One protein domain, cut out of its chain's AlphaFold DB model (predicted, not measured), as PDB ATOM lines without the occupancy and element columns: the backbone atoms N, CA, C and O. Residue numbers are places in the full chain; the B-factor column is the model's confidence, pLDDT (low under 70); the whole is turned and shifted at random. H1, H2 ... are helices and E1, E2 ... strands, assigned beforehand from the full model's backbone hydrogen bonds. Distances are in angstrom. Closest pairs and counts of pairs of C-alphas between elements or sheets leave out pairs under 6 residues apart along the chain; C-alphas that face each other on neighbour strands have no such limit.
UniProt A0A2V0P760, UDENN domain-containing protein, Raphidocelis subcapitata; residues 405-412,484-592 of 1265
ATOM      1  N   HIS A 405     231.065 163.483 216.581       87.31
ATOM      2  CA  HIS A 405     232.520 163.324 216.555       87.31
ATOM      3  C   HIS A 405     233.239 164.496 215.859       87.31
ATOM      4  O   HIS A 405     234.446 164.434 215.639       87.31
ATOM      5  N   ILE A 406     232.525 165.576 215.525       85.62
ATOM      6  CA  ILE A 406     233.121 166.842 215.078       85.62
ATOM      7  C   ILE A 406     233.287 167.772 216.282       85.62
ATOM      8  O   ILE A 406     232.372 167.954 217.088       85.62
ATOM      9  N   HIS A 407     234.485 168.334 216.430       84.56
ATOM     10  CA  HIS A 407     234.911 169.062 217.621       84.56
ATOM     11  C   HIS A 407     235.657 170.345 217.233       84.56
ATOM     12  O   HIS A 407     236.515 170.332 216.353       84.56
ATOM     13  N   ARG A 408     235.353 171.468 217.893       78.56
ATOM     14  CA  ARG A 408     236.036 172.754 217.660       78.56
ATOM     15  C   ARG A 408     237.487 172.668 218.160       78.56
ATOM     16  O   ARG A 408     237.741 172.123 219.236       78.56
ATOM     17  N   ILE A 409     238.444 173.183 217.392       77.75
ATOM     18  CA  ILE A 409     239.856 173.282 217.788       77.75
ATOM     19  C   ILE A 409     239.986 174.441 218.791       77.75
ATOM     20  O   ILE A 409     239.598 175.563 218.462       77.75
ATOM     21  N   PRO A 410     240.534 174.228 220.004       66.94
ATOM     22  CA  PRO A 410     240.715 175.313 220.964       66.94
ATOM     23  C   PRO A 410     241.671 176.393 220.426       66.94
ATOM     24  O   PRO A 410     242.742 176.050 219.916       66.94
ATOM     25  N   PRO A 411     241.379 177.697 220.603       50.66
ATOM     26  CA  PRO A 411     242.204 178.780 220.052       50.66
ATOM     27  C   PRO A 411     243.638 178.821 220.612       50.66
ATOM     28  O   PRO A 411     244.510 179.452 220.022       50.66
ATOM     29  N   ALA A 412     243.913 178.117 221.716       46.72
ATOM     30  CA  ALA A 412     245.260 177.947 222.261       46.72
ATOM     31  C   ALA A 412     246.175 177.039 221.407       46.72
ATOM     32  O   ALA A 412     247.391 177.199 221.471       46.72
ATOM     33  N   ILE A 484     241.731 164.182 211.317       72.00
ATOM     34  CA  ILE A 484     241.437 165.077 210.187       72.00
ATOM     35  C   ILE A 484     241.041 166.440 210.779       72.00
ATOM     36  O   ILE A 484     240.137 166.512 211.614       72.00
ATOM     37  N   ARG A 485     241.741 167.513 210.389       79.88
ATOM     38  CA  ARG A 485     241.519 168.894 210.859       79.88
ATOM     39  C   ARG A 485     241.188 169.803 209.670       79.88
ATOM     40  O   ARG A 485     241.796 169.669 208.614       79.88
ATOM     41  N   GLY A 486     240.271 170.754 209.845       75.38
ATOM     42  CA  GLY A 486     239.886 171.717 208.810       75.38
ATOM     43  C   GLY A 486     239.068 172.883 209.371       75.38
ATOM     44  O   GLY A 486     238.213 172.680 210.224       75.38
ATOM     45  N   LYS A 487     239.348 174.110 208.904       69.75
ATOM     46  CA  LYS A 487     238.580 175.345 209.190       69.75
ATOM     47  C   LYS A 487     238.164 175.550 210.667       69.75
ATOM     48  O   LYS A 487     237.032 175.913 210.956       69.75
ATOM     49  N   GLY A 488     239.077 175.310 211.611       74.12
ATOM     50  CA  GLY A 488     238.809 175.484 213.048       74.12
ATOM     51  C   GLY A 488     238.116 174.301 213.737       74.12
ATOM     52  O   GLY A 488     237.877 174.367 214.940       74.12
ATOM     53  N   TYR A 489     237.863 173.201 213.027       83.44
ATOM     54  CA  TYR A 489     237.289 171.962 213.557       83.44
ATOM     55  C   TYR A 489     238.207 170.755 213.305       83.44
ATOM     56  O   TYR A 489     239.080 170.769 212.435       83.44
ATOM     57  N   TRP A 490     238.015 169.692 214.081       83.56
ATOM     58  CA  TRP A 490     238.655 168.392 213.899       83.56
ATOM     59  C   TRP A 490     237.654 167.251 214.074       83.56
ATOM     60  O   TRP A 490     236.607 167.418 214.700       83.56
ATOM     61  N   PHE A 491     237.983 166.097 213.499       87.94
ATOM     62  CA  PHE A 491     237.122 164.921 213.476       87.94
ATOM     63  C   PHE A 491     237.721 163.741 214.257       87.94
ATOM     64  O   PHE A 491     238.805 163.245 213.936       87.94
ATOM     65  N   ASP A 492     236.988 163.270 215.266       87.62
ATOM     66  CA  ASP A 492     237.329 162.119 216.102       87.62
ATOM     67  C   ASP A 492     236.905 160.795 215.447       87.62
ATOM     68  O   ASP A 492     235.945 160.128 215.846       87.62
ATOM     69  N   HIS A 493     237.664 160.389 214.428       89.19
ATOM     70  CA  HIS A 493     237.483 159.095 213.767       89.19
ATOM     71  C   HIS A 493     237.583 157.912 214.752       89.19
ATOM     72  O   HIS A 493     236.822 156.951 214.642       89.19
ATOM     73  N   ALA A 494     238.480 157.984 215.744       86.50
ATOM     74  CA  ALA A 494     238.621 156.942 216.761       86.50
ATOM     75  C   ALA A 494     237.362 156.839 217.640       86.50
ATOM     76  O   ALA A 494     236.911 155.736 217.954       86.50
ATOM     77  N   GLY A 495     236.751 157.975 217.976       84.50
ATOM     78  CA  GLY A 495     235.453 158.053 218.633       84.50
ATOM     79  C   GLY A 495     234.319 157.441 217.817       84.50
ATOM     80  O   GLY A 495     233.515 156.712 218.401       84.50
ATOM     81  N   LEU A 496     234.263 157.685 216.499       89.50
ATOM     82  CA  LEU A 496     233.246 157.086 215.622       89.50
ATOM     83  C   LEU A 496     233.417 155.561 215.541       89.50
ATOM     84  O   LEU A 496     232.454 154.823 215.734       89.50
ATOM     85  N   VAL A 497     234.643 155.060 215.363       88.75
ATOM     86  CA  VAL A 497     234.926 153.613 215.451       88.75
ATOM     87  C   VAL A 497     234.541 153.060 216.835       88.75
ATOM     88  O   VAL A 497     234.032 151.948 216.951       88.75
ATOM     89  N   ALA A 498     234.707 153.845 217.904       84.56
ATOM     90  CA  ALA A 498     234.310 153.484 219.266       84.56
ATOM     91  C   ALA A 498     232.820 153.738 219.608       84.56
ATOM     92  O   ALA A 498     232.425 153.517 220.767       84.56
ATOM     93  N   SER A 499     231.988 154.177 218.651       83.31
ATOM     94  CA  SER A 499     230.523 154.213 218.783       83.31
ATOM     95  C   SER A 499     229.907 152.857 218.410       83.31
ATOM     96  O   SER A 499     229.076 152.345 219.166       83.31
ATOM     97  N   HIS A 500     230.422 152.221 217.350       86.00
ATOM     98  CA  HIS A 500     230.049 150.906 216.798       86.00
ATOM     99  C   HIS A 500     230.493 149.710 217.659       86.00
ATOM    100  O   HIS A 500     231.119 148.758 217.205       86.00
ATOM    101  N   ARG A 501     230.195 149.746 218.960       76.81
ATOM    102  CA  ARG A 501     230.766 148.823 219.961       76.81
ATOM    103  C   ARG A 501     230.328 147.361 219.860       76.81
ATOM    104  O   ARG A 501     230.971 146.535 220.499       76.81
ATOM    105  N   ARG A 502     229.238 147.062 219.146       77.38
ATOM    106  CA  ARG A 502     228.714 145.696 218.973       77.38
ATOM    107  C   ARG A 502     229.044 145.072 217.612       77.38
ATOM    108  O   ARG A 502     228.935 143.860 217.500       77.38
ATOM    109  N   ASP A 503     229.452 145.862 216.615       86.69
ATOM    110  CA  ASP A 503     229.734 145.363 215.263       86.69
ATOM    111  C   ASP A 503     231.223 145.510 214.915       86.69
ATOM    112  O   ASP A 503     231.726 146.573 214.544       86.69
ATOM    113  N   ASP A 504     231.936 144.392 215.019       89.38
ATOM    114  CA  ASP A 504     233.354 144.277 214.693       89.38
ATOM    115  C   ASP A 504     233.655 144.515 213.204       89.38
ATOM    116  O   ASP A 504     234.737 145.014 212.880       89.38
ATOM    117  N   LYS A 505     232.705 144.233 212.300       92.12
ATOM    118  CA  LYS A 505     232.838 144.525 210.868       92.12
ATOM    119  C   LYS A 505     232.660 146.008 210.585       92.12
ATOM    120  O   LYS A 505     233.462 146.562 209.842       92.12
ATOM    121  N   ALA A 506     231.683 146.673 211.203       92.88
ATOM    122  CA  ALA A 506     231.502 148.119 211.062       92.88
ATOM    123  C   ALA A 506     232.757 148.868 211.539       92.88
ATOM    124  O   ALA A 506     233.250 149.763 210.852       92.88
ATOM    125  N   ARG A 507     233.350 148.436 212.663       92.69
ATOM    126  CA  ARG A 507     234.637 148.963 213.147       92.69
ATOM    127  C   ARG A 507     235.792 148.703 212.177       92.69
ATOM    128  O   ARG A 507     236.597 149.607 211.955       92.69
ATOM    129  N   ALA A 508     235.885 147.504 211.602       91.00
ATOM    130  CA  ALA A 508     236.925 147.165 210.629       91.00
ATOM    131  C   ALA A 508     236.779 147.959 209.317       91.00
ATOM    132  O   ALA A 508     237.760 148.524 208.834       91.00
ATOM    133  N   LEU A 509     235.559 148.062 208.780       93.88
ATOM    134  CA  LEU A 509     235.250 148.817 207.567       93.88
ATOM    135  C   LEU A 509     235.533 150.311 207.754       93.88
ATOM    136  O   LEU A 509     236.188 150.901 206.902       93.88
ATOM    137  N   LEU A 510     235.128 150.914 208.878       92.88
ATOM    138  CA  LEU A 510     235.485 152.301 209.198       92.88
ATOM    139  C   LEU A 510     237.008 152.485 209.302       92.88
ATOM    140  O   LEU A 510     237.543 153.443 208.747       92.88
ATOM    141  N   GLY A 511     237.718 151.543 209.930       89.88
ATOM    142  CA  GLY A 511     239.183 151.550 209.983       89.88
ATOM    143  C   GLY A 511     239.854 151.494 208.602       89.88
ATOM    144  O   GLY A 511     240.888 152.132 208.408       89.88
ATOM    145  N   CYS A 512     239.251 150.796 207.634       89.00
ATOM    146  CA  CYS A 512     239.691 150.792 206.234       89.00
ATOM    147  C   CYS A 512     239.338 152.110 205.524       89.00
ATOM    148  O   CYS A 512     240.201 152.720 204.898       89.00
ATOM    149  N   LEU A 513     238.100 152.595 205.685       89.38
ATOM    150  CA  LEU A 513     237.624 153.866 205.123       89.38
ATOM    151  C   LEU A 513     238.467 155.062 205.588       89.38
ATOM    152  O   LEU A 513     238.590 156.029 204.850       89.38
ATOM    153  N   ARG A 514     239.146 154.989 206.739       87.75
ATOM    154  CA  ARG A 514     240.133 155.999 207.161       87.75
ATOM    155  C   ARG A 514     241.210 156.304 206.104       87.75
ATOM    156  O   ARG A 514     241.768 157.396 206.122       87.75
ATOM    157  N   GLN A 515     241.524 155.349 205.226       85.81
ATOM    158  CA  GLN A 515     242.519 155.488 204.155       85.81
ATOM    159  C   GLN A 515     241.894 155.829 202.786       85.81
ATOM    160  O   GLN A 515     242.629 156.056 201.829       85.81
ATOM    161  N   SER A 516     240.560 155.876 202.688       88.44
ATOM    162  CA  SER A 516     239.819 156.191 201.462       88.44
ATOM    163  C   SER A 516     239.801 157.700 201.192       88.44
ATOM    164  O   SER A 516     239.426 158.498 202.054       88.44
ATOM    165  N   GLN A 517     240.118 158.086 199.952       89.19
ATOM    166  CA  GLN A 517     239.913 159.443 199.435       89.19
ATOM    167  C   GLN A 517     238.437 159.865 199.521       89.19
ATOM    168  O   GLN A 517     238.146 161.004 199.882       89.19
ATOM    169  N   MET A 518     237.494 158.956 199.228       93.06
ATOM    170  CA  MET A 518     236.053 159.244 199.319       93.06
ATOM    171  C   MET A 518     235.631 159.656 200.735       93.06
ATOM    172  O   MET A 518     234.859 160.600 200.903       93.06
ATOM    173  N   TYR A 519     236.139 158.952 201.749       92.88
ATOM    174  CA  TYR A 519     235.839 159.227 203.153       92.88
ATOM    175  C   TYR A 519     236.564 160.474 203.672       92.88
ATOM    176  O   TYR A 519     235.968 161.265 204.402       92.88
ATOM    177  N   GLU A 520     237.822 160.692 203.268       90.12
ATOM    178  CA  GLU A 520     238.570 161.906 203.611       90.12
ATOM    179  C   GLU A 520     237.837 163.162 203.114       90.12
ATOM    180  O   GLU A 520     237.617 164.091 203.894       90.12
ATOM    181  N   VAL A 521     237.392 163.169 201.851       88.75
ATOM    182  CA  VAL A 521     236.650 164.298 201.270       88.75
ATOM    183  C   VAL A 521     235.286 164.476 201.934       88.75
ATOM    184  O   VAL A 521     234.958 165.601 202.296       88.75
ATOM    185  N   PHE A 522     234.533 163.400 202.197       91.81
ATOM    186  CA  PHE A 522     233.275 163.482 202.953       91.81
ATOM    187  C   PHE A 522     233.479 164.158 204.323       91.81
ATOM    188  O   PHE A 522     232.766 165.101 204.669       91.81
ATOM    189  N   VAL A 523     234.499 163.754 205.090       90.81
ATOM    190  CA  VAL A 523     234.812 164.392 206.382       90.81
ATOM    191  C   VAL A 523     235.233 165.858 206.201       90.81
ATOM    192  O   VAL A 523     234.813 166.704 206.988       90.81
ATOM    193  N   GLN A 524     236.015 166.196 205.170       87.69
ATOM    194  CA  GLN A 524     236.403 167.584 204.883       87.69
ATOM    195  C   GLN A 524     235.207 168.467 204.482       87.69
ATOM    196  O   GLN A 524     235.105 169.594 204.969       87.69
ATOM    197  N   GLU A 525     234.278 167.961 203.665       85.94
ATOM    198  CA  GLU A 525     233.018 168.632 203.315       85.94
ATOM    199  C   GLU A 525     232.165 168.869 204.577       85.94
ATOM    200  O   GLU A 525     231.656 169.971 204.785       85.94
ATOM    201  N   ARG A 526     232.084 167.901 205.501       87.50
ATOM    202  CA  ARG A 526     231.336 168.064 206.763       87.50
ATOM    203  C   ARG A 526     232.000 168.981 207.792       87.50
ATOM    204  O   ARG A 526     231.299 169.732 208.468       87.50
ATOM    205  N   LEU A 527     233.331 168.989 207.882       84.69
ATOM    206  CA  LEU A 527     234.074 170.003 208.646       84.69
ATOM    207  C   LEU A 527     233.890 171.402 208.031       84.69
ATOM    208  O   LEU A 527     233.842 172.395 208.757       84.69
ATOM    209  N   ALA A 528     233.739 171.491 206.705       82.19
ATOM    210  CA  ALA A 528     233.455 172.744 206.020       82.19
ATOM    211  C   ALA A 528     232.044 173.281 206.307       82.19
ATOM    212  O   ALA A 528     231.939 174.481 206.564       82.19
ATOM    213  N   LEU A 529     231.010 172.432 206.330       79.56
ATOM    214  CA  LEU A 529     229.654 172.829 206.742       79.56
ATOM    215  C   LEU A 529     229.636 173.335 208.192       79.56
ATOM    216  O   LEU A 529     229.212 174.463 208.434       79.56
ATOM    217  N   ALA A 530     230.209 172.576 209.135       76.31
ATOM    218  CA  ALA A 530     230.279 172.975 210.546       76.31
ATOM    219  C   ALA A 530     230.952 174.351 210.750       76.31
ATOM    220  O   ALA A 530     230.513 175.138 211.581       76.31
ATOM    221  N   SER A 531     231.986 174.665 209.959       74.25
ATOM    222  CA  SER A 531     232.663 175.971 209.997       74.25
ATOM    223  C   SER A 531     231.896 177.124 209.335       74.25
ATOM    224  O   SER A 531     232.232 178.279 209.576       74.25
ATOM    225  N   ALA A 532     230.908 176.834 208.481       68.88
ATOM    226  CA  ALA A 532     230.080 177.851 207.834       68.88
ATOM    227  C   ALA A 532     228.945 178.308 208.764       68.88
ATOM    228  O   ALA A 532     228.724 179.507 208.917       68.88
ATOM    229  N   CYS A 533     228.298 177.366 209.457       61.56
ATOM    230  CA  CYS A 533     227.262 177.660 210.453       61.56
ATOM    231  C   CYS A 533     227.799 178.464 211.658       61.56
ATOM    232  O   CYS A 533     227.059 179.221 212.275       61.56
ATOM    233  N   ASP A 534     229.102 178.367 211.951       60.19
ATOM    234  CA  ASP A 534     229.816 179.135 212.989       60.19
ATOM    235  C   ASP A 534     229.990 180.642 212.635       60.19
ATOM    236  O   ASP A 534     230.542 181.402 213.430       60.19
ATOM    237  N   TYR A 535     229.530 181.075 211.447       46.84
ATOM    238  CA  TYR A 535     229.627 182.444 210.905       46.84
ATOM    239  C   TYR A 535     228.268 183.098 210.542       46.84
ATOM    240  O   TYR A 535     228.256 184.181 209.954       46.84
ATOM    241  N   GLY A 536     227.130 182.477 210.882       46.69
ATOM    242  CA  GLY A 536     225.793 183.063 210.690       46.69
ATOM    243  C   GLY A 536     225.490 184.182 211.697       46.69
ATOM    244  O   GLY A 536     225.266 183.911 212.875       46.69
ATOM    245  N   ASP A 537     225.486 185.437 211.238       36.62
ATOM    246  CA  ASP A 537     225.367 186.652 212.075       36.62
ATOM    247  C   ASP A 537     223.925 186.947 212.560       36.62
ATOM    248  O   ASP A 537     223.680 187.895 213.302       36.62
ATOM    249  N   ASP A 538     222.945 186.140 212.143       40.00
ATOM    250  CA  ASP A 538     221.517 186.296 212.447       40.00
ATOM    251  C   ASP A 538     221.049 185.498 213.683       40.00
ATOM    252  O   ASP A 538     219.977 185.767 214.228       40.00
ATOM    253  N   GLY A 539     221.835 184.512 214.130       40.25
ATOM    254  CA  GLY A 539     221.553 183.704 215.321       40.25
ATOM    255  C   GLY A 539     220.331 182.774 215.238       40.25
ATOM    256  O   GLY A 539     219.973 182.187 216.261       40.25
ATOM    257  N   SER A 540     219.690 182.623 214.070       36.16
ATOM    258  CA  SER A 540     218.531 181.732 213.881       36.16
ATOM    259  C   SER A 540     218.897 180.361 213.300       36.16
ATOM    260  O   SER A 540     218.191 179.382 213.547       36.16
ATOM    261  N   GLY A 541     220.026 180.267 212.591       37.12
ATOM    262  CA  GLY A 541     220.555 179.010 212.063       37.12
ATOM    263  C   GLY A 541     221.054 178.045 213.149       37.12
ATOM    264  O   GLY A 541     221.772 178.423 214.077       37.12
ATOM    265  N   GLY A 542     220.707 176.762 213.011       49.44
ATOM    266  CA  GLY A 542     221.352 175.684 213.763       49.44
ATOM    267  C   GLY A 542     222.763 175.382 213.236       49.44
ATOM    268  O   GLY A 542     223.142 175.805 212.150       49.44
ATOM    269  N   LEU A 543     223.533 174.574 213.976       47.16
ATOM    270  CA  LEU A 543     224.912 174.167 213.619       47.16
ATOM    271  C   LEU A 543     225.035 173.359 212.300       47.16
ATOM    272  O   LEU A 543     226.139 173.000 211.896       47.16
ATOM    273  N   TRP A 544     223.910 173.055 211.654       55.38
ATOM    274  CA  TRP A 544     223.805 172.390 210.361       55.38
ATOM    275  C   TRP A 544     222.692 173.101 209.591       55.38
ATOM    276  O   TRP A 544     221.532 173.002 209.988       55.38
ATOM    277  N   ASP A 545     223.044 173.842 208.542       48.22
ATOM    278  CA  ASP A 545     222.062 174.310 207.563       48.22
ATOM    279  C   ASP A 545     221.698 173.122 206.664       48.22
ATOM    280  O   ASP A 545     222.570 172.493 206.060       48.22
ATOM    281  N   GLU A 546     220.420 172.758 206.657       53.59
ATOM    282  CA  GLU A 546     219.912 171.547 206.007       53.59
ATOM    283  C   GLU A 546     219.493 171.795 204.548       53.59
ATOM    284  O   GLU A 546     219.169 170.840 203.845       53.59
ATOM    285  N   GLY A 547     219.495 173.054 204.084       50.22
ATOM    286  CA  GLY A 547     218.867 173.454 202.820       50.22
ATOM    287  C   GLY A 547     219.461 172.836 201.546       50.22
ATOM    288  O   GLY A 547     218.708 172.532 200.622       50.22
ATOM    289  N   ASP A 548     220.782 172.626 201.502       57.75
ATOM    290  CA  ASP A 548     221.514 172.232 200.284       57.75
ATOM    291  C   ASP A 548     222.057 170.782 200.286       57.75
ATOM    292  O   ASP A 548     222.539 170.315 199.250       57.75
ATOM    293  N   ASP A 549     221.992 170.037 201.404       75.25
ATOM    294  CA  ASP A 549     222.539 168.668 201.493       75.25
ATOM    295  C   ASP A 549     221.476 167.601 201.863       75.25
ATOM    296  O   ASP A 549     221.063 167.498 203.025       75.25
ATOM    297  N   PRO A 550     221.073 166.733 200.910       78.06
ATOM    298  CA  PRO A 550     220.045 165.713 201.133       78.06
ATOM    299  C   PRO A 550     220.407 164.659 202.183       78.06
ATOM    300  O   PRO A 550     219.509 164.078 202.794       78.06
ATOM    301  N   PHE A 551     221.695 164.370 202.401       85.31
ATOM    302  CA  PHE A 551     222.090 163.410 203.431       85.31
ATOM    303  C   PHE A 551     221.944 164.035 204.820       85.31
ATOM    304  O   PHE A 551     221.479 163.361 205.737       85.31
ATOM    305  N   GLU A 552     222.238 165.329 204.975       83.75
ATOM    306  CA  GLU A 552     222.092 166.023 206.258       83.75
ATOM    307  C   GLU A 552     220.645 166.109 206.748       83.75
ATOM    308  O   GLU A 552     220.398 165.854 207.932       83.75
ATOM    309  N   ALA A 553     219.686 166.347 205.852       79.19
ATOM    310  CA  ALA A 553     218.264 166.276 206.189       79.19
ATOM    311  C   ALA A 553     217.877 164.892 206.759       79.19
ATOM    312  O   ALA A 553     217.172 164.787 207.770       79.19
ATOM    313  N   ARG A 554     218.396 163.799 206.173       83.00
ATOM    314  CA  ARG A 554     218.125 162.431 206.662       83.00
ATOM    315  C   ARG A 554     218.915 162.073 207.928       83.00
ATOM    316  O   ARG A 554     218.393 161.335 208.762       83.00
ATOM    317  N   VAL A 555     220.117 162.624 208.132       84.88
ATOM    318  CA  VAL A 555     220.885 162.486 209.388       84.88
ATOM    319  C   VAL A 555     220.130 163.108 210.564       84.88
ATOM    320  O   VAL A 555     220.081 162.503 211.636       84.88
ATOM    321  N   SER A 556     219.495 164.270 210.380       80.12
ATOM    322  CA  SER A 556     218.667 164.894 211.423       80.12
ATOM    323  C   SER A 556     217.480 164.012 211.822       80.12
ATOM    324  O   SER A 556     217.314 163.721 213.010       80.12
ATOM    325  N   ALA A 557     216.721 163.498 210.848       79.38
ATOM    326  CA  ALA A 557     215.603 162.585 211.102       79.38
ATOM    327  C   ALA A 557     216.045 161.274 211.790       79.38
ATOM    328  O   ALA A 557     215.430 160.849 212.771       79.38
ATOM    329  N   TYR A 558     217.149 160.669 211.337       81.69
ATOM    330  CA  TYR A 558     217.743 159.467 211.938       81.69
ATOM    331  C   TYR A 558     218.130 159.686 213.411       81.69
ATOM    332  O   TYR A 558     217.780 158.889 214.288       81.69
ATOM    333  N   LEU A 559     218.817 160.793 213.713       78.50
ATOM    334  CA  LEU A 559     219.214 161.129 215.080       78.50
ATOM    335  C   LEU A 559     218.001 161.422 215.976       78.50
ATOM    336  O   LEU A 559     218.010 161.016 217.144       78.50
ATOM    337  N   GLU A 560     216.945 162.056 215.453       77.50
ATOM    338  CA  GLU A 560     215.714 162.265 216.216       77.50
ATOM    339  C   GLU A 560     214.992 160.937 216.500       77.50
ATOM    340  O   GLU A 560     214.717 160.641 217.666       77.50
ATOM    341  N   ASN A 561     214.762 160.088 215.492       76.81
ATOM    342  CA  ASN A 561     214.127 158.772 215.659       76.81
ATOM    343  C   ASN A 561     214.896 157.880 216.645       76.81
ATOM    344  O   ASN A 561     214.304 157.283 217.550       76.81
ATOM    345  N   ARG A 562     216.231 157.867 216.563       73.69
ATOM    346  CA  ARG A 562     217.097 157.176 217.527       73.69
ATOM    347  C   ARG A 562     216.972 157.754 218.939       73.69
ATOM    348  O   ARG A 562     216.949 156.988 219.904       73.69
ATOM    349  N   SER A 563     216.825 159.073 219.086       70.06
ATOM    350  CA  SER A 563     216.570 159.704 220.391       70.06
ATOM    351  C   SER A 563     215.202 159.314 220.973       70.06
ATOM    352  O   SER A 563     215.122 158.971 222.155       70.06
ATOM    353  N   ARG A 564     214.153 159.267 220.135       71.19
ATOM    354  CA  ARG A 564     212.791 158.839 220.495       71.19
ATOM    355  C   ARG A 564     212.783 157.371 220.949       71.19
ATOM    356  O   ARG A 564     212.263 157.078 222.025       71.19
ATOM    357  N   ARG A 565     213.444 156.464 220.212       67.69
ATOM    358  CA  ARG A 565     213.611 155.046 220.600       67.69
ATOM    359  C   ARG A 565     214.399 154.878 221.905       67.69
ATOM    360  O   ARG A 565     213.985 154.105 222.766       67.69
ATOM    361  N   LEU A 566     215.486 155.629 222.111       65.00
ATOM    362  CA  LEU A 566     216.242 155.603 223.374       65.00
ATOM    363  C   LEU A 566     215.431 156.145 224.563       65.00
ATOM    364  O   LEU A 566     215.566 155.629 225.674       65.00
ATOM    365  N   ALA A 567     214.577 157.149 224.350       66.50
ATOM    366  CA  ALA A 567     213.645 157.629 225.367       66.50
ATOM    367  C   ALA A 567     212.576 156.572 225.694       66.50
ATOM    368  O   ALA A 567     212.353 156.283 226.868       66.50
ATOM    369  N   ALA A 568     211.996 155.925 224.677       66.19
ATOM    370  CA  ALA A 568     211.033 154.837 224.846       66.19
ATOM    371  C   ALA A 568     211.635 153.627 225.587       66.19
ATOM    372  O   ALA A 568     211.043 153.164 226.560       66.19
ATOM    373  N   ARG A 569     212.849 153.174 225.223       60.06
ATOM    374  CA  ARG A 569     213.558 152.093 225.938       60.06
ATOM    375  C   ARG A 569     213.889 152.459 227.389       60.06
ATOM    376  O   ARG A 569     213.888 151.586 228.247       60.06
ATOM    377  N   VAL A 570     214.138 153.732 227.711       61.47
ATOM    378  CA  VAL A 570     214.297 154.181 229.111       61.47
ATOM    379  C   VAL A 570     212.953 154.284 229.846       61.47
ATOM    380  O   VAL A 570     212.905 154.055 231.055       61.47
ATOM    381  N   ALA A 571     211.857 154.566 229.139       55.09
ATOM    382  CA  ALA A 571     210.512 154.559 229.706       55.09
ATOM    383  C   ALA A 571     209.986 153.141 230.000       55.09
ATOM    384  O   ALA A 571     209.295 152.956 231.000       55.09
ATOM    385  N   SER A 572     210.367 152.134 229.204       56.34
ATOM    386  CA  SER A 572     210.027 150.718 229.431       56.34
ATOM    387  C   SER A 572     210.907 150.003 230.474       56.34
ATOM    388  O   SER A 572     210.762 148.801 230.672       56.34
ATOM    389  N   GLY A 573     211.793 150.726 231.173       44.22
ATOM    390  CA  GLY A 573     212.636 150.195 232.257       44.22
ATOM    391  C   GLY A 573     214.127 150.053 231.926       44.22
ATOM    392  O   GLY A 573     214.917 149.688 232.796       44.22
ATOM    393  N   GLY A 574     214.543 150.376 230.699       56.94
ATOM    394  CA  GLY A 574     215.945 150.372 230.283       56.94
ATOM    395  C   GLY A 574     216.812 151.416 231.001       56.94
ATOM    396  O   GLY A 574     216.341 152.364 231.634       56.94
ATOM    397  N   SER A 575     218.136 151.255 230.904       54.00
ATOM    398  CA  SER A 575     219.081 152.056 231.691       54.00
ATOM    399  C   SER A 575     219.007 153.553 231.363       54.00
ATOM    400  O   SER A 575     219.537 154.002 230.343       54.00
ATOM    401  N   ARG A 576     218.483 154.355 232.307       54.25
ATOM    402  CA  ARG A 576     218.535 155.836 232.303       54.25
ATOM    403  C   ARG A 576     219.936 156.384 231.971       54.25
ATOM    404  O   ARG A 576     220.062 157.466 231.401       54.25
ATOM    405  N   SER A 577     220.999 155.625 232.275       56.28
ATOM    406  CA  SER A 577     222.383 155.996 231.951       56.28
ATOM    407  C   SER A 577     222.666 156.099 230.446       56.28
ATOM    408  O   SER A 577     223.545 156.870 230.070       56.28
ATOM    409  N   SER A 578     221.948 155.361 229.591       51.03
ATOM    410  CA  SER A 578     222.159 155.347 228.138       51.03
ATOM    411  C   SER A 578     221.600 156.597 227.469       51.03
ATOM    412  O   SER A 578     222.368 157.314 226.830       51.03
ATOM    413  N   LEU A 579     220.333 156.949 227.718       54.72
ATOM    414  CA  LEU A 579     219.754 158.221 227.265       54.72
ATOM    415  C   LEU A 579     220.548 159.417 227.815       54.72
ATOM    416  O   LEU A 579     220.954 160.301 227.063       54.72
ATOM    417  N   ALA A 580     220.892 159.401 229.108       56.00
ATOM    418  CA  ALA A 580     221.711 160.449 229.714       56.00
ATOM    419  C   ALA A 580     223.162 160.492 229.186       56.00
ATOM    420  O   ALA A 580     223.861 161.474 229.434       56.00
ATOM    421  N   ARG A 581     223.659 159.455 228.500       57.03
ATOM    422  CA  ARG A 581     224.977 159.436 227.835       57.03
ATOM    423  C   ARG A 581     224.869 159.909 226.384       57.03
ATOM    424  O   ARG A 581     225.730 160.668 225.956       57.03
ATOM    425  N   PHE A 582     223.802 159.530 225.683       57.25
ATOM    426  CA  PHE A 582     223.446 160.024 224.351       57.25
ATOM    427  C   PHE A 582     223.244 161.548 224.363       57.25
ATOM    428  O   PHE A 582     223.995 162.269 223.710       57.25
ATOM    429  N   LEU A 583     222.345 162.058 225.213       58.50
ATOM    430  CA  LEU A 583     222.074 163.498 225.333       58.50
ATOM    431  C   LEU A 583     223.333 164.298 225.725       58.50
ATOM    432  O   LEU A 583     223.587 165.361 225.167       58.50
ATOM    433  N   ARG A 584     224.183 163.768 226.622       55.62
ATOM    434  CA  ARG A 584     225.473 164.404 226.972       55.62
ATOM    435  C   ARG A 584     226.533 164.336 225.867       55.62
ATOM    436  O   ARG A 584     227.460 165.140 225.912       55.62
ATOM    437  N   ARG A 585     226.427 163.411 224.905       52.78
ATOM    438  CA  ARG A 585     227.308 163.373 223.728       52.78
ATOM    439  C   ARG A 585     226.904 164.464 222.736       52.78
ATOM    440  O   ARG A 585     227.742 165.290 222.402       52.78
ATOM    441  N   HIS A 586     225.629 164.530 222.349       51.25
ATOM    442  CA  HIS A 586     225.156 165.530 221.381       51.25
ATOM    443  C   HIS A 586     225.234 166.970 221.924       51.25
ATOM    444  O   HIS A 586     225.683 167.862 221.209       51.25
ATOM    445  N   ARG A 587     224.962 167.187 223.219       44.38
ATOM    446  CA  ARG A 587     225.138 168.493 223.885       44.38
ATOM    447  C   ARG A 587     226.580 169.043 223.848       44.38
ATOM    448  O   ARG A 587     226.789 170.247 223.954       44.38
ATOM    449  N   ARG A 588     227.606 168.200 223.680       38.09
ATOM    450  CA  ARG A 588     228.997 168.684 223.555       38.09
ATOM    451  C   ARG A 588     229.322 169.310 222.196       38.09
ATOM    452  O   ARG A 588     230.369 169.937 222.091       38.09
ATOM    453  N   GLY A 589     228.444 169.179 221.198       37.47
ATOM    454  CA  GLY A 589     228.535 169.950 219.956       37.47
ATOM    455  C   GLY A 589     228.029 171.391 220.099       37.47
ATOM    456  O   GLY A 589     228.527 172.271 219.409       37.47
ATOM    457  N   THR A 590     227.079 171.644 221.011       36.53
ATOM    458  CA  THR A 590     226.406 172.948 221.168       36.53
ATOM    459  C   THR A 590     227.056 173.852 222.213       36.53
ATOM    460  O   THR A 590     227.178 175.048 221.989       36.53
ATOM    461  N   ASP A 591     227.544 173.311 223.336       30.83
ATOM    462  CA  ASP A 591     228.061 174.106 224.472       30.83
ATOM    463  C   ASP A 591     229.436 174.803 224.200       30.83
ATOM    464  O   ASP A 591     230.132 175.188 225.140       30.83
ATOM    465  N   ALA A 592     229.863 174.954 222.935       35.38
ATOM    466  CA  ALA A 592     231.177 175.480 222.512       35.38
ATOM    467  C   ALA A 592     231.130 176.827 221.745       35.38
ATOM    468  O   ALA A 592     232.168 177.334 221.303       35.38
TER     469      ALA A 592
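What this domain is: This is residues 405 to 412 and 484 to 592 of the 1265 residues of the protein "UDENN domain-containing protein" of Raphidocelis subcapitata (UniProt A0A2V0P760). The model is an open bracket whose back is the helix H3 laid over one face of a very small three-stranded sheet. Two arms run from this back with a gap between them: one is H2 with the short H1 beside it, the other the long helical hairpin of H4 and H5, whose last turn reaches the sheet's edge at E1. The printed part has 117 residues, with three named strands and then five named helices in the order E1 E2 E3 H1 H2 H3 H4 H5; the sheet runs E1, E3, E2 and is antiparallel, and the class is mostly helix. The whole is only just compact, close to loose, with a radius of gyration of the C-alphas of 15.8 A and spans of 42 by 39 by 34 A.

Where its parts are: E1 is residues 406 to 408, with C-alpha 406 at (233.121, 166.842, 215.078). After the cut come E2, residues 484 to 486, and E3, residues 489 to 491. H1 is residues 493 to 497 and H2 residues 504 to 513, 14.2 A long. H3, residues 517 to 533, is 24.8 A long and begins with C-alpha 517 at (239.913, 159.443, 199.435). H4, residues 550 to 571, is 32.1 A long. H5, residues 576 to 590, is 21.9 A long and ends with C-alpha 590 at (226.406, 172.948, 221.168).

How they stand to each other: E1 and E3 are antiparallel neighbours, with N 407 and O 490 2.9 A apart, within hydrogen-bond range. E2 and E3 form a hairpin, with N 486 and O 489 at 2.9 A. H3 is on the sheet at a height of 8.4 A, giving two layers, a helix on one face of a sheet; it lies over E3 and E2, slantwise to the strands, at 35 degrees to E2 on the local plane. The closest C-alphas of E2 and H3 are those of Gly 486 and Leu 527, 6.1 A apart. H1 touches H2, the closest C-alphas being those of Val 497 and Arg 507, 5.2 A apart. H2 and H3 are close but not clearly touching, about perpendicular at 85 degrees, with the C-alphas of Leu 513 and Tyr 519 closest at 6.0 A. H4 and H5, a helical hairpin, touch with residues 563 to 570 and 576 to 582 alone, at a shallow tilt of 30 degrees, opposite ways; their closest C-alphas, Val 570 and Arg 576, are 5.6 A apart. H5 only grazes the sheet, with residues 588 to 589. H2 and H4 are apart, as are H3 and H4. In H1, H2 and H3 every O i to N i+4 pair is within hydrogen-bond range; H4 has 17 of 18 and H5 7 of 11.

The domain as a whole: The two farthest C-alphas, of Ala 412 and Ser 572, are 45.1 A apart. Residues 413 to 483 are not printed, and C-alphas 412 and 484 are 18.1 A apart across this cut. The link from H3 to H4, residues 534 to 549, is long. Mean pLDDT of the printed part is 70.7; residues 410 to 412, residue 487, residues 532 to 548 and residues 565 to 592 are under 70.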